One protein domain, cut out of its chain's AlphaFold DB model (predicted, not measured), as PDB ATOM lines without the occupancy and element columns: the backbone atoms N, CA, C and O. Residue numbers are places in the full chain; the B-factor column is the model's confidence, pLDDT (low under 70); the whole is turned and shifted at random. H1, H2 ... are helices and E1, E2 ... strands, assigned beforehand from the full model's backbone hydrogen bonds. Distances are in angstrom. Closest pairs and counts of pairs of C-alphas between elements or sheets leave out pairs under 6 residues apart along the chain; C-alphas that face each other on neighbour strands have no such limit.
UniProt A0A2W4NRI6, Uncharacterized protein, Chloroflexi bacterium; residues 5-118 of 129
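AT A GLANCE: This is residues 5 to 118 of the 129 residues of an uncharacterized protein of Chloroflexi bacterium (UniProt A0A2W4NRI6). A strongly twisted sheet of five strands has the longest helix, H3, packed on one face; H3 also lies over the small three-stranded sheet E2 E3 E4, and H1 packs near the edge strand E7. The loop with H2, between E5 and E6, forms an arm, and residues 62 to 70 of it stick out from the body. The printed part has 114 residues, with three named helices and eight named strands in the order E1 H1 E2 E3 E4 E5 H2 E6 E7 H3 E8, a mixed class of helices and strands. The large sheet runs E1 E8 E5 E6 E7 and is mixed, the small one is antiparallel. The whole is compact, with a radius of gyration of the C-alphas of 14.7 A, yet elongated in outline, spanning 46 by 30 by 26 A.

IN THESE COORDINATES: The large sheet holds E1, residues 5 to 8, from C-alpha 5 at (131.940, 183.425, 170.047); E8, residues 116 to 118, ending at C-alpha 118 at (135.231, 180.553, 168.534); E5, residues 51 to 58, 21.0 A long; E6, residues 78 to 85, 23.2 A; and E7, residues 88 to 96, 23.7 A. H3, residues 97 to 110, is 20.1 A long and begins at C-alpha 97 at (133.089, 166.505, 165.075). The small sheet holds E2, residues 32 to 34, E3, residues 38 to 41, and E4, residues 44 to 47. H1 is residues 22 to 31, 14.6 A, and H2 residues 65 to 74, 14.5 A.

HOW THE PARTS SIT: E5 and E6 are antiparallel, with N 55 and O 82 2.9 A apart. E6 and E7, a hairpin, have N 83 and O 90 at 2.8 A. E8 is parallel to E5, with N 54 and O 116 at 2.8 A, and antiparallel to E1, with N 6 and O 117 at 3.0 A. H3 is on one face of this sheet, an arrangement of two layers, one of helix and one of strands; its closest C-alphas to E6 are those of Ala 100 and Val 81, 6.4 A apart. E7, H3 and E8 form a split strand-helix-strand unit, two strands running the same way with E5 and E6 between them, and its crossover is right-handed. E2, E3 and E4 form a meander, each strand the antiparallel neighbour of the one before; N 33 and O 40 are 2.9 A apart, N 39 and O 46 2.8 A. H1 touches H3, which meets it with residues 98 to 99 alone, at a steep tilt of 51 degrees, the same way; the closest C-alphas, of Gly 24 and Val 99, are 5.8 A apart. H2 is apart from H1 and H3. In H1, H2 and H3 every O i to N i+4 pair is within hydrogen-bond range.

THE WHOLE: The C-alphas farthest apart, of Pro 65 and Pro 112, are 46.2 A apart. The printed part has no cut. The link E1 to H1, 13 residues, is long. Residues 60 to 76 have pLDDT under 70; the mean of the printed part is 87.5.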
ATOM      1  N   ARG A   5     130.891 182.953 169.131       87.12
ATOM      2  CA  ARG A   5     131.940 183.425 170.047       87.12
ATOM      3  C   ARG A   5     131.418 183.536 171.474       87.12
ATOM      4  O   ARG A   5     130.297 183.986 171.689       87.12
ATOM      5  N   GLY A   6     132.251 183.174 172.443       93.19
ATOM      6  CA  GLY A   6     131.946 183.316 173.866       93.19
ATOM      7  C   GLY A   6     133.071 182.792 174.750       93.19
ATOM      8  O   GLY A   6     134.197 182.629 174.286       93.19
ATOM      9  N   TYR A   7     132.769 182.516 176.015       95.25
ATOM     10  CA  TYR A   7     133.692 181.834 176.924       95.25
ATOM     11  C   TYR A   7     133.177 180.431 177.230       95.25
ATOM     12  O   TYR A   7     131.986 180.252 177.476       95.25
ATOM     13  N   LEU A   8     134.063 179.435 177.243       94.56
ATOM     14  CA  LEU A   8     133.696 178.081 177.654       94.56
ATOM     15  C   LEU A   8     133.137 178.106 179.079       94.56
ATOM     16  O   LEU A   8     133.782 178.600 180.007       94.56
ATOM     17  N   GLN A   9     131.935 177.561 179.262       94.81
ATOM     18  CA  GLN A   9     131.396 177.343 180.595       94.81
ATOM     19  C   GLN A   9     132.126 176.161 181.233       94.81
ATOM     20  O   GLN A   9     132.201 175.079 180.648       94.81
ATOM     21  N   ARG A  10     132.617 176.356 182.460       93.94
ATOM     22  CA  ARG A  10     133.317 175.303 183.194       93.94
ATOM     23  C   ARG A  10     132.416 174.089 183.414       93.94
ATOM     24  O   ARG A  10     131.290 174.221 183.899       93.94
ATOM     25  N   LEU A  11     132.935 172.907 183.096       94.75
ATOM     26  CA  LEU A  11     132.239 171.643 183.319       94.75
ATOM     27  C   LEU A  11     132.606 171.043 184.678       94.75
ATOM     28  O   LEU A  11     133.759 171.079 185.095       94.75
ATOM     29  N   ASN A  12     131.624 170.428 185.339       93.38
ATOM     30  CA  ASN A  12     131.820 169.716 186.611       93.38
ATOM     31  C   ASN A  12     132.039 168.207 186.426       93.38
ATOM     32  O   ASN A  12     132.335 167.500 187.385       93.38
ATOM     33  N   VAL A  13     131.864 167.701 185.202       92.88
ATOM     34  CA  VAL A  13     132.003 166.284 184.861       92.88
ATOM     35  C   VAL A  13     133.015 166.159 183.735       92.88
ATOM     36  O   VAL A  13     132.900 166.845 182.716       92.88
ATOM     37  N   ARG A  14     134.000 165.277 183.928       92.31
ATOM     38  CA  ARG A  14     135.018 164.983 182.921       92.31
ATOM     39  C   ARG A  14     134.356 164.327 181.702       92.31
ATOM     40  O   ARG A  14     133.597 163.374 181.892       92.31
ATOM     41  N   PRO A  15     134.642 164.782 180.470       92.44
ATOM     42  CA  PRO A  15     134.196 164.091 179.266       92.44
ATOM     43  C   PRO A  15     134.736 162.664 179.218       92.44
ATOM     44  O   PRO A  15     135.930 162.440 179.420       92.44
ATOM     45  N   ASP A  16     133.854 161.708 178.949       89.62
ATOM     46  CA  ASP A  16     134.225 160.301 178.857       89.62
ATOM     47  C   ASP A  16     134.840 160.003 177.476       89.62
ATOM     48  O   ASP A  16     134.149 160.151 176.461       89.62
ATOM     49  N   PRO A  17     136.124 159.606 177.389       85.56
ATOM     50  CA  PRO A  17     136.728 159.203 176.121       85.56
ATOM     51  C   PRO A  17     136.124 157.898 175.583       85.56
ATOM     52  O   PRO A  17     136.207 157.641 174.381       85.56
ATOM     53  N   GLU A  18     135.477 157.088 176.429       86.38
ATOM     54  CA  GLU A  18     134.824 155.844 176.015       86.38
ATOM     55  C   GLU A  18     133.579 156.078 175.156       86.38
ATOM     56  O   GLU A  18     133.224 155.211 174.358       86.38
ATOM     57  N   ALA A  19     132.986 157.274 175.230       85.38
ATOM     58  CA  ALA A  19     131.875 157.688 174.377       85.38
ATOM     59  C   ALA A  19     132.277 157.876 172.898       85.38
ATOM     60  O   ALA A  19     131.414 158.028 172.032       85.38
ATOM     61  N   LEU A  20     133.577 157.871 172.589       85.69
ATOM     62  CA  LEU A  20     134.075 157.998 171.224       85.69
ATOM     63  C   LEU A  20     134.140 156.638 170.531       85.69
ATOM     64  O   LEU A  20     134.598 155.643 171.091       85.69
ATOM     65  N   GLY A  21     133.759 156.605 169.254       85.19
ATOM     66  CA  GLY A  21     134.002 155.438 168.409       85.19
ATOM     67  C   GLY A  21     135.507 155.137 168.257       85.19
ATOM     68  O   GLY A  21     136.339 156.023 168.480       85.19
ATOM     69  N   PRO A  22     135.888 153.924 167.808       84.12
ATOM     70  CA  PRO A  22     137.291 153.494 167.735       84.12
ATOM     71  C   PRO A  22     138.218 154.461 166.981       84.12
ATOM     72  O   PRO A  22     139.334 154.726 167.420       84.12
ATOM     73  N   ALA A  23     137.740 155.044 165.877       77.62
ATOM     74  CA  ALA A  23     138.503 156.016 165.097       77.62
ATOM     75  C   ALA A  23     138.745 157.338 165.852       77.62
ATOM     76  O   ALA A  23     139.808 157.938 165.716       77.62
ATOM     77  N   GLY A  24     137.779 157.784 166.662       83.00
ATOM     78  CA  GLY A  24     137.918 158.990 167.480       83.00
ATOM     79  C   GLY A  24     138.908 158.790 168.624       83.00
ATOM     80  O   GLY A  24     139.752 159.651 168.863       83.00
ATOM     81  N   LYS A  25     138.869 157.615 169.263       87.38
ATOM     82  CA  LYS A  25     139.844 157.234 170.294       87.38
ATOM     83  C   LYS A  25     141.266 157.195 169.752       87.38
ATOM     84  O   LYS A  25     142.151 157.776 170.367       87.38
ATOM     85  N   ALA A  26     141.475 156.572 168.590       84.69
ATOM     86  CA  ALA A  26     142.793 156.513 167.960       84.69
ATOM     87  C   ALA A  26     143.339 157.915 167.634       84.69
ATOM     88  O   ALA A  26     144.511 158.192 167.876       84.69
ATOM     89  N   ALA A  27     142.481 158.816 167.135       82.00
ATOM     90  CA  ALA A  27     142.864 160.197 166.851       82.00
ATOM     91  C   ALA A  27     143.239 160.979 168.122       82.00
ATOM     92  O   ALA A  27     144.227 161.709 168.109       82.00
ATOM     93  N   LEU A  28     142.490 160.812 169.218       87.75
ATOM     94  CA  LEU A  28     142.841 161.425 170.502       87.75
ATOM     95  C   LEU A  28     144.141 160.861 171.061       87.75
ATOM     96  O   LEU A  28     145.056 161.625 171.327       87.75
ATOM     97  N   GLN A  29     144.262 159.539 171.177       86.81
ATOM     98  CA  GLN A  29     145.435 158.896 171.781       86.81
ATOM     99  C   GLN A  29     146.752 159.280 171.097       86.81
ATOM    100  O   GLN A  29     147.787 159.329 171.753       86.81
ATOM    101  N   ALA A  30     146.728 159.554 169.792       86.31
ATOM    102  CA  ALA A  30     147.921 159.953 169.055       86.31
ATOM    103  C   ALA A  30     148.299 161.436 169.236       86.31
ATOM    104  O   ALA A  30     149.469 161.784 169.081       86.31
ATOM    105  N   HIS A  31     147.332 162.313 169.526       92.50
ATOM    106  CA  HIS A  31     147.511 163.759 169.351       92.50
ATOM    107  C   HIS A  31     147.040 164.627 170.519       92.50
ATOM    108  O   HIS A  31     147.375 165.807 170.535       92.50
ATOM    109  N   PHE A  32     146.283 164.089 171.475       96.12
ATOM    110  CA  PHE A  32     145.696 164.819 172.594       96.12
ATOM    111  C   PHE A  32     145.599 163.921 173.834       96.12
ATOM    112  O   PHE A  32     144.735 163.047 173.919       96.12
ATOM    113  N   ASP A  33     146.468 164.166 174.811       95.25
ATOM    114  CA  ASP A  33     146.571 163.364 176.031       95.25
ATOM    115  C   ASP A  33     146.468 164.253 177.289       95.25
ATOM    116  O   ASP A  33     147.413 164.981 177.613       95.25
ATOM    117  N   PRO A  34     145.299 164.285 177.962       94.69
ATOM    118  CA  PRO A  34     145.060 165.144 179.116       94.69
ATOM    119  C   PRO A  34     145.560 164.526 180.432       94.69
ATOM    120  O   PRO A  34     145.121 163.450 180.848       94.69
ATOM    121  N   TYR A  35     146.373 165.291 181.160       94.81
ATOM    122  CA  TYR A  35     146.855 165.003 182.511       94.81
ATOM    123  C   TYR A  35     146.231 165.962 183.536       94.81
ATOM    124  O   TYR A  35     145.467 166.869 183.207       94.81
ATOM    125  N   ALA A  36     146.536 165.767 184.822       92.44
ATOM    126  CA  ALA A  36     145.935 166.562 185.894       92.44
ATOM    127  C   ALA A  36     146.279 168.065 185.817       92.44
ATOM    128  O   ALA A  36     145.409 168.894 186.065       92.44
ATOM    129  N   ALA A  37     147.525 168.414 185.479       94.56
ATOM    130  CA  ALA A  37     148.013 169.799 185.455       94.56
ATOM    131  C   ALA A  37     148.217 170.366 184.038       94.56
ATOM    132  O   ALA A  37     148.312 171.581 183.856       94.56
ATOM    133  N   GLU A  38     148.263 169.493 183.039       97.06
ATOM    134  CA  GLU A  38     148.666 169.823 181.677       97.06
ATOM    135  C   GLU A  38     148.005 168.901 180.655       97.06
ATOM    136  O   GLU A  38     147.396 167.888 181.001       97.06
ATOM    137  N   VAL A  39     148.164 169.244 179.386       97.62
ATOM    138  CA  VAL A  39     147.785 168.419 178.244       97.62
ATOM    139  C   VAL A  39     148.944 168.312 177.278       97.62
ATOM    140  O   VAL A  39     149.644 169.291 177.024       97.62
ATOM    141  N   VAL A  40     149.133 167.123 176.718       97.25
ATOM    142  CA  VAL A  40     150.074 166.912 175.624       97.25
ATOM    143  C   VAL A  40     149.305 166.965 174.310       97.25
ATOM    144  O   VAL A  40     148.430 166.137 174.066       97.25
ATOM    145  N   VAL A  41     149.635 167.932 173.453       96.50
ATOM    146  CA  VAL A  41     149.039 168.096 172.122       96.50
ATOM    147  C   VAL A  41     150.125 167.947 171.065       96.50
ATOM    148  O   VAL A  41     151.074 168.724 171.045       96.50
ATOM    149  N   ASN A  42     150.024 166.942 170.191       93.62
ATOM    150  CA  ASN A  42     151.056 166.613 169.194       93.62
ATOM    151  C   ASN A  42     152.479 166.495 169.793       93.62
ATOM    152  O   ASN A  42     153.452 166.966 169.207       93.62
ATOM    153  N   GLY A  43     152.600 165.899 170.986       94.12
ATOM    154  CA  GLY A  43     153.876 165.749 171.700       94.12
ATOM    155  C   GLY A  43     154.348 167.000 172.448       94.12
ATOM    156  O   GLY A  43     155.410 166.977 173.067       94.12
ATOM    157  N   ARG A  44     153.569 168.086 172.421       95.62
ATOM    158  CA  ARG A  44     153.870 169.333 173.116       95.62
ATOM    159  C   ARG A  44     153.068 169.451 174.407       95.62
ATOM    160  O   ARG A  44     151.843 169.432 174.370       95.62
ATOM    161  N   THR A  45     153.756 169.646 175.526       97.12
ATOM    162  CA  THR A  45     153.131 169.875 176.832       97.12
ATOM    163  C   THR A  45     152.640 171.316 176.975       97.12
ATOM    164  O   THR A  45     153.392 172.260 176.730       97.12
ATOM    165  N   ILE A  46     151.380 171.481 177.375       97.88
ATOM    166  CA  ILE A  46     150.696 172.765 177.545       97.88
ATOM    167  C   ILE A  46     150.014 172.761 178.916       97.88
ATOM    168  O   ILE A  46     149.205 171.881 179.209       97.88
ATOM    169  N   ALA A  47     150.315 173.746 179.762       97.81
ATOM    170  CA  ALA A  47     149.641 173.883 181.050       97.81
ATOM    171  C   ALA A  47     148.177 174.293 180.840       97.81
ATOM    172  O   ALA A  47     147.879 175.174 180.035       97.81
ATOM    173  N   TRP A  48     147.244 173.722 181.608       97.81
ATOM    174  CA  TRP A  48     145.830 174.115 181.496       97.81
ATOM    175  C   TRP A  48     145.610 175.606 181.769       97.81
ATOM    176  O   TRP A  48     144.740 176.227 181.167       97.81
ATOM    177  N   SER A  49     146.423 176.179 182.659       97.50
ATOM    178  CA  SER A  49     146.397 177.593 183.042       97.50
ATOM    179  C   SER A  49     147.019 178.546 182.020       97.50
ATOM    180  O   SER A  49     147.118 179.734 182.309       97.50
ATOM    181  N   SER A  50     147.533 178.045 180.894       97.62
ATOM    182  CA  SER A  50     148.053 178.892 179.816       97.62
ATOM    183  C   SER A  50     147.136 178.946 178.599       97.62
ATOM    184  O   SER A  50     147.462 179.660 177.664       97.62
ATOM    185  N   ILE A  51     146.038 178.182 178.556       98.25
ATOM    186  CA  ILE A  51     145.165 178.108 177.372       98.25
ATOM    187  C   ILE A  51     144.195 179.290 177.359       98.25
ATOM    188  O   ILE A  51     143.228 179.311 178.113       98.25
ATOM    189  N   ASP A  52     144.414 180.245 176.462       97.56
ATOM    190  CA  ASP A  52     143.650 181.493 176.396       97.56
ATOM    191  C   ASP A  52     142.420 181.397 175.483       97.56
ATOM    192  O   ASP A  52     141.406 182.075 175.701       97.56
ATOM    193  N   GLU A  53     142.509 180.585 174.429       97.50
ATOM    194  CA  GLU A  53     141.489 180.482 173.389       97.50
ATOM    195  C   GLU A  53     141.482 179.102 172.725       97.50
ATOM    196  O   GLU A  53     142.518 178.453 172.572       97.50
ATOM    197  N   VAL A  54     140.292 178.666 172.315       97.50
ATOM    198  CA  VAL A  54     140.075 177.491 171.476       97.50
ATOM    199  C   VAL A  54     139.219 177.887 170.281       97.50
ATOM    200  O   VAL A  54     138.103 178.381 170.452       97.50
ATOM    201  N   GLU A  55     139.723 177.612 169.083       96.12
ATOM    202  CA  GLU A  55     139.006 177.820 167.825       96.12
ATOM    203  C   GLU A  55     138.679 176.475 167.169       96.12
ATOM    204  O   GLU A  55     139.521 175.578 167.109       96.12
ATOM    205  N   VAL A  56     137.462 176.326 166.640       95.19
ATOM    206  CA  VAL A  56     137.073 175.156 165.844       95.19
ATOM    207  C   VAL A  56     136.573 175.574 164.470       95.19
ATOM    208  O   VAL A  56     135.479 176.125 164.331       95.19
ATOM    209  N   VAL A  57     137.324 175.210 163.432       91.69
ATOM    210  CA  VAL A  57     136.969 175.488 162.036       91.69
ATOM    211  C   VAL A  57     136.678 174.207 161.268       91.69
ATOM    212  O   VAL A  57     137.290 173.161 161.480       91.69
ATOM    213  N   ARG A  58     135.731 174.272 160.329       89.50
ATOM    214  CA  ARG A  58     135.464 173.169 159.398       89.50
ATOM    215  C   ARG A  58     136.591 173.099 158.364       89.50
ATOM    216  O   ARG A  58     136.892 174.101 157.721       89.50
ATOM    217  N   ALA A  59     137.173 171.920 158.163       83.44
ATOM    218  CA  ALA A  59     138.209 171.707 157.158       83.44
ATOM    219  C   ALA A  59     137.660 171.996 155.748       83.44
ATOM    220  O   ALA A  59     136.643 171.425 155.332       83.44
ATOM    221  N   ALA A  60     138.322 172.894 155.010       65.38
ATOM    222  CA  ALA A  60     137.947 173.227 153.642       65.38
ATOM    223  C   ALA A  60     138.168 172.009 152.731       65.38
ATOM    224  O   ALA A  60     139.263 171.454 152.650       65.38
ATOM    225  N   ARG A  61     137.114 171.575 152.038       61.12
ATOM    226  CA  ARG A  61     137.183 170.449 151.100       61.12
ATOM    227  C   ARG A  61     137.576 170.975 149.721       61.12
ATOM    228  O   ARG A  61     136.973 171.933 149.247       61.12
ATOM    229  N   VAL A  62     138.516 170.318 149.037       46.78
ATOM    230  CA  VAL A  62     138.725 170.538 147.595       46.78
ATOM    231  C   VAL A  62     137.425 170.156 146.879       46.78
ATOM    232  O   VAL A  62     137.031 168.989 146.859       46.78
ATOM    233  N   GLY A  63     136.717 171.151 146.345       42.75
ATOM    234  CA  GLY A  63     135.484 170.955 145.591       42.75
ATOM    235  C   GLY A  63     135.787 170.326 144.236       42.75
ATOM    236  O   GLY A  63     136.248 171.005 143.327       42.75
ATOM    237  N   GLY A  64     135.543 169.024 144.091       56.34
ATOM    238  CA  GLY A  64     135.684 168.317 142.820       56.34
ATOM    239  C   GLY A  64     135.123 166.891 142.877       56.34
ATOM    240  O   GLY A  64     134.827 166.396 143.967       56.34
ATOM    241  N   PRO A  65     134.996 166.194 141.732       55.84
ATOM    242  CA  PRO A  65     134.482 164.818 141.660       55.84
ATOM    243  C   PRO A  65     135.246 163.830 142.559       55.84
ATOM    244  O   PRO A  65     134.650 162.930 143.149       55.84
ATOM    245  N   ALA A  66     136.551 164.054 142.750       56.38
ATOM    246  CA  ALA A  66     137.378 163.304 143.697       56.38
ATOM    247  C   ALA A  66     136.933 163.498 145.164       56.38
ATOM    248  O   ALA A  66     136.933 162.549 145.944       56.38
ATOM    249  N   GLY A  67     136.470 164.697 145.534       50.31
ATOM    250  CA  GLY A  67     135.925 164.989 146.863       50.31
ATOM    251  C   GLY A  67     134.560 164.337 147.126       50.31
ATOM    252  O   GLY A  67     134.232 164.043 148.277       50.31
ATOM    253  N   TRP A  68     133.778 164.051 146.078       53.12
ATOM    254  CA  TRP A  68     132.518 163.305 146.187       53.12
ATOM    255  C   TRP A  68     132.755 161.809 146.450       53.12
ATOM    256  O   TRP A  68     132.098 161.229 147.310       53.12
ATOM    257  N   LEU A  69     133.756 161.205 145.801       55.72
ATOM    258  CA  LEU A  69     134.123 159.804 146.034       55.72
ATOM    259  C   LEU A  69     134.694 159.587 147.451       55.72
ATOM    260  O   LEU A  69     134.331 158.635 148.138       55.72
ATOM    261  N   VAL A  70     135.510 160.530 147.939       51.81
ATOM    262  CA  VAL A  70     136.015 160.539 149.325       51.81
ATOM    263  C   VAL A  70     134.873 160.715 150.334       51.81
ATOM    264  O   VAL A  70     134.883 160.065 151.376       51.81
ATOM    265  N   LYS A  71     133.842 161.519 150.024       51.75
ATOM    266  CA  LYS A  71     132.633 161.642 150.863       51.75
ATOM    267  C   LYS A  71     131.926 160.295 151.032       51.75
ATOM    268  O   LYS A  71     131.460 159.995 152.126       51.75
ATOM    269  N   GLN A  72     131.875 159.494 149.971       54.84
ATOM    270  CA  GLN A  72     131.229 158.184 149.991       54.84
ATOM    271  C   GLN A  72     132.051 157.123 150.749       54.84
ATOM    272  O   GLN A  72     131.463 156.185 151.276       54.84
ATOM    273  N   MET A  73     133.379 157.289 150.860       55.19
ATOM    274  CA  MET A  73     134.256 156.378 151.619       55.19
ATOM    275  C   MET A  73     134.519 156.798 153.081       55.19
ATOM    276  O   MET A  73     134.717 155.926 153.919       55.19
ATOM    277  N   TYR A  74     134.529 158.100 153.408       54.62
ATOM    278  CA  TYR A  74     134.982 158.618 154.720       54.62
ATOM    279  C   TYR A  74     133.918 159.375 155.539       54.62
ATOM    280  O   TYR A  74     134.229 159.862 156.629       54.62
ATOM    281  N   GLY A  75     132.681 159.455 155.038       54.78
ATOM    282  CA  GLY A  75     131.442 159.621 155.813       54.78
ATOM    283  C   GLY A  75     131.123 160.984 156.439       54.78
ATOM    284  O   GLY A  75     129.960 161.378 156.427       54.78
ATOM    285  N   GLU A  76     132.094 161.735 156.959       66.31
ATOM    286  CA  GLU A  76     131.800 162.837 157.896       66.31
ATOM    287  C   GLU A  76     132.548 164.146 157.595       66.31
ATOM    288  O   GLU A  76     133.593 164.170 156.940       66.31
ATOM    289  N   ASP A  77     131.975 165.268 158.052       82.00
ATOM    290  CA  ASP A  77     132.672 166.556 158.127       82.00
ATOM    291  C   ASP A  77     133.905 166.454 159.034       82.00
ATOM    292  O   ASP A  77     133.874 165.815 160.086       82.00
ATOM    293  N   ARG A  78     134.996 167.101 158.613       87.50
ATOM    294  CA  ARG A  78     136.256 167.175 159.359       87.50
ATOM    295  C   ARG A  78     136.484 168.590 159.863       87.50
ATOM    296  O   ARG A  78     136.050 169.554 159.230       87.50
ATOM    297  N   TYR A  79     137.179 168.692 160.985       91.12
ATOM    298  CA  TYR A  79     137.397 169.932 161.713       91.12
ATOM    299  C   TYR A  79     138.871 170.087 162.078       91.12
ATOM    300  O   TYR A  79     139.591 169.097 162.234       91.12
ATOM    301  N   HIS A  80     139.310 171.334 162.204       93.44
ATOM    302  CA  HIS A  80     140.560 171.692 162.857       93.44
ATOM    303  C   HIS A  80     140.231 172.337 164.199       93.44
ATOM    304  O   HIS A  80     139.308 173.150 164.271       93.44
ATOM    305  N   VAL A  81     140.966 171.961 165.242       96.06
ATOM    306  CA  VAL A  81     140.859 172.559 166.576       96.06
ATOM    307  C   VAL A  81     142.174 173.262 166.877       96.06
ATOM    308  O   VAL A  81     143.194 172.591 167.037       96.06
ATOM    309  N   GLY A  82     142.153 174.591 166.908       97.12
ATOM    310  CA  GLY A  82     143.265 175.429 167.344       97.12
ATOM    311  C   GLY A  82     143.192 175.664 168.850       97.12
ATOM    312  O   GLY A  82     142.133 176.002 169.372       97.12
ATOM    313  N   ILE A  83     144.305 175.455 169.546       98.00
ATOM    314  CA  ILE A  83     144.467 175.687 170.984       98.00
ATOM    315  C   ILE A  83     145.554 176.747 171.134       98.00
ATOM    316  O   ILE A  83     146.717 176.475 170.831       98.00
ATOM    317  N   TYR A  84     145.175 177.936 171.593       97.75
ATOM    318  CA  TYR A  84     146.063 179.089 171.726       97.75
ATOM    319  C   TYR A  84     146.498 179.266 173.177       97.75
ATOM    320  O   TYR A  84     145.670 179.213 174.090       97.75
ATOM    321  N   PHE A  85     147.792 179.487 173.387       96.88
ATOM    322  CA  PHE A  85     148.383 179.666 174.710       96.88
ATOM    323  C   PHE A  85     149.572 180.629 174.635       96.88
ATOM    324  O   PHE A  85     150.615 180.330 174.045       96.88
ATOM    325  N   GLY A  86     149.414 181.822 175.212       91.38
ATOM    326  CA  GLY A  86     150.381 182.900 175.028       91.38
ATOM    327  C   GLY A  86     150.565 183.252 173.538       91.38
ATOM    328  O   GLY A  86     149.572 183.463 172.841       91.38
ATOM    329  N   PRO A  87     151.807 183.346 173.020       92.44
ATOM    330  CA  PRO A  87     152.064 183.658 171.612       92.44
ATOM    331  C   PRO A  87     152.019 182.430 170.686       92.44
ATOM    332  O   PRO A  87     152.402 182.535 169.522       92.44
ATOM    333  N   GLU A  88     151.631 181.261 171.196       96.81
ATOM    334  CA  GLU A  88     151.788 179.986 170.501       96.81
ATOM    335  C   GLU A  88     150.449 179.285 170.262       96.81
ATOM    336  O   GLU A  88     149.457 179.535 170.949       96.81
ATOM    337  N   GLU A  89     150.438 178.380 169.282       96.38
ATOM    338  CA  GLU A  89     149.281 177.550 168.963       96.38
ATOM    339  C   GLU A  89     149.663 176.074 168.817       96.38
ATOM    340  O   GLU A  89     150.777 175.716 168.417       96.38
ATOM    341  N   ALA A  90     148.707 175.205 169.131       96.81
ATOM    342  CA  ALA A  90     148.727 173.797 168.777       96.81
ATOM    343  C   ALA A  90     147.437 173.463 168.029       96.81
ATOM    344  O   ALA A  90     146.350 173.838 168.463       96.81
ATOM    345  N   VAL A  91     147.552 172.745 166.911       95.56
ATOM    346  CA  VAL A  91     146.408 172.459 166.038       95.56
ATOM    347  C   VAL A  91     146.199 170.958 165.893       95.56
ATOM    348  O   VAL A  91     147.080 170.227 165.437       95.56
ATOM    349  N   LEU A  92     144.998 170.494 166.232       93.94
ATOM    350  CA  LEU A  92     144.514 169.167 165.862       93.94
ATOM    351  C   LEU A  92     143.837 169.266 164.501       93.94
ATOM    352  O   LEU A  92     142.845 169.974 164.351       93.94
ATOM    353  N   THR A  93     144.360 168.570 163.495       92.06
ATOM    354  CA  THR A  93     143.855 168.686 162.123       92.06
ATOM    355  C   THR A  93     142.989 167.509 161.705       92.06
ATOM    356  O   THR A  93     143.310 166.366 162.017       92.06
ATOM    357  N   ASN A  94     141.967 167.777 160.889       89.06
ATOM    358  CA  ASN A  94     141.144 166.757 160.233       89.06
ATOM    359  C   ASN A  94     140.459 165.772 161.200       89.06
ATOM    360  O   ASN A  94     140.272 164.595 160.879       89.06
ATOM    361  N   VAL A  95     140.039 166.247 162.370       89.81
ATOM    362  CA  VAL A  95     139.332 165.428 163.361       89.81
ATOM    363  C   VAL A  95     137.828 165.362 163.055       89.81
ATOM    364  O   VAL A  95     137.282 166.299 162.466       89.81
ATOM    365  N   PRO A  96     137.126 164.261 163.384       90.31
ATOM    366  CA  PRO A  96     135.663 164.236 163.321       90.31
ATOM    367  C   PRO A  96     135.055 165.185 164.367       90.31
ATOM    368  O   PRO A  96     135.709 165.537 165.352       90.31
ATOM    369  N   LEU A  97     133.787 165.569 164.178       90.50
ATOM    370  CA  LEU A  97     133.089 166.505 165.075       90.50
ATOM    371  C   LEU A  97     133.096 166.036 166.537       90.50
ATOM    372  O   LEU A  97     133.339 166.838 167.429       90.50
ATOM    373  N   SER A  98     132.888 164.741 166.776       91.88
ATOM    374  CA  SER A  98     132.870 164.149 168.120       91.88
ATOM    375  C   SER A  98     134.205 164.287 168.856       91.88
ATOM    376  O   SER A  98     134.230 164.494 170.066       91.88
ATOM    377  N   VAL A  99     135.326 164.225 168.133       93.69
ATOM    378  CA  VAL A  99     136.654 164.472 168.710       93.69
ATOM    379  C   VAL A  99     136.836 165.956 169.005       93.69
ATOM    380  O   VAL A  99     137.330 166.291 170.077       93.69
ATOM    381  N   ALA A 100     136.397 166.845 168.109       94.56
ATOM    382  CA  ALA A 100     136.423 168.281 168.379       94.56
ATOM    383  C   ALA A 100     135.594 168.635 169.627       94.56
ATOM    384  O   ALA A 100     136.085 169.338 170.506       94.56
ATOM    385  N   GLU A 101     134.384 168.082 169.753       95.19
ATOM    386  CA  GLU A 101     133.538 168.217 170.945       95.19
ATOM    387  C   GLU A 101     134.268 167.746 172.207       95.19
ATOM    388  O   GLU A 101     134.349 168.474 173.197       95.19
ATOM    389  N   HIS A 102     134.852 166.545 172.165       96.19
ATOM    390  CA  HIS A 102     135.566 165.980 173.305       96.19
ATOM    391  C   HIS A 102     136.737 166.867 173.748       96.19
ATOM    392  O   HIS A 102     136.905 167.103 174.945       96.19
ATOM    393  N   VAL A 103     137.521 167.392 172.802       96.88
ATOM    394  CA  VAL A 103     138.654 168.286 173.087       96.88
ATOM    395  C   VAL A 103     138.173 169.576 173.745       96.88
ATOM    396  O   VAL A 103     138.653 169.922 174.825       96.88
ATOM    397  N   VAL A 104     137.183 170.252 173.151       97.19
ATOM    398  CA  VAL A 104     136.644 171.515 173.681       97.19
ATOM    399  C   VAL A 104     136.087 171.316 175.092       97.19
ATOM    400  O   VAL A 104     136.410 172.078 176.003       97.19
ATOM    401  N   ARG A 105     135.306 170.253 175.314       97.25
ATOM    402  CA  ARG A 105     134.744 169.943 176.637       97.25
ATOM    403  C   ARG A 105     135.820 169.558 177.649       97.25
ATOM    404  O   ARG A 105     135.673 169.850 178.833       97.25
ATOM    405  N   THR A 106     136.902 168.917 177.211       97.75
ATOM    406  CA  THR A 106     138.019 168.566 178.099       97.75
ATOM    407  C   THR A 106     138.745 169.823 178.561       97.75
ATOM    408  O   THR A 106     138.998 169.972 179.755       97.75
ATOM    409  N   ILE A 107     138.983 170.773 177.655       97.75
ATOM    410  CA  ILE A 107     139.545 172.083 178.004       97.75
ATOM    411  C   ILE A 107     138.609 172.820 178.970       97.75
ATOM    412  O   ILE A 107     139.061 173.290 180.009       97.75
ATOM    413  N   ALA A 108     137.298 172.836 178.706       97.06
ATOM    414  CA  ALA A 108     136.306 173.446 179.597       97.06
ATOM    415  C   ALA A 108     136.249 172.809 181.002       97.06
ATOM    416  O   ALA A 108     135.816 173.447 181.961       97.06
ATOM    417  N   PHE A 109     136.647 171.543 181.142       97.38
ATOM    418  CA  PHE A 109     136.712 170.857 182.430       97.38
ATOM    419  C   PHE A 109     137.995 171.198 183.207       97.38
ATOM    420  O   PHE A 109     137.929 171.484 184.405       97.38
ATOM    421  N   TYR A 110     139.153 171.168 182.537       97.81
ATOM    422  CA  TYR A 110     140.459 171.307 183.189       97.81
ATOM    423  C   TYR A 110     140.958 172.751 183.326       97.81
ATOM    424  O   TYR A 110     141.676 173.044 184.285       97.81
ATOM    425  N   ALA A 111     140.605 173.654 182.406       96.94
ATOM    426  CA  ALA A 111     141.084 175.031 182.440       96.94
ATOM    427  C   ALA A 111     140.595 175.748 183.717       96.94
ATOM    428  O   ALA A 111     139.391 175.766 184.003       96.94
ATOM    429  N   PRO A 112     141.500 176.344 184.515       95.56
ATOM    430  CA  PRO A 112     141.122 176.971 185.779       95.56
ATOM    431  C   PRO A 112     140.525 178.375 185.603       95.56
ATOM    432  O   PRO A 112     139.953 178.911 186.551       95.56
ATOM    433  N   HIS A 113     140.649 178.968 184.415       94.94
ATOM    434  CA  HIS A 113     140.151 180.300 184.075       94.94
ATOM    435  C   HIS A 113     139.237 180.252 182.840       94.94
ATOM    436  O   HIS A 113     139.235 179.252 182.119       94.94
ATOM    437  N   PRO A 114     138.450 181.313 182.577       94.38
ATOM    438  CA  PRO A 114     137.665 181.407 181.352       94.38
ATOM    439  C   PRO A 114     138.556 181.279 180.110       94.38
ATOM    440  O   PRO A 114     139.572 181.967 180.001       94.38
ATOM    441  N   VAL A 115     138.146 180.419 179.179       97.00
ATOM    442  CA  VAL A 115     138.815 180.191 177.889       97.00
ATOM    443  C   VAL A 115     137.915 180.730 176.790       97.00
ATOM    444  O   VAL A 115     136.726 180.396 176.754       97.00
ATOM    445  N   ARG A 116     138.451 181.579 175.909       96.56
ATOM    446  CA  ARG A 116     137.687 182.101 174.768       96.56
ATOM    447  C   ARG A 116     137.380 180.966 173.798       96.56
ATOM    448  O   ARG A 116     138.215 180.100 173.565       96.56
ATOM    449  N   TYR A 117     136.181 180.973 173.245       95.88
ATOM    450  CA  TYR A 117     135.740 179.998 172.265       95.88
ATOM    451  C   TYR A 117     135.275 180.697 171.000       95.88
ATOM    452  O   TYR A 117     134.492 181.649 171.075       95.88
ATOM    453  N   SER A 118     135.714 180.184 169.859       93.81
ATOM    454  CA  SER A 118     135.231 180.553 168.534       93.81
ATOM    455  C   SER A 118     134.991 179.291 167.697       93.81
ATOM    456  O   SER A 118     135.781 178.350 167.732       93.81
TER     457      SER A 118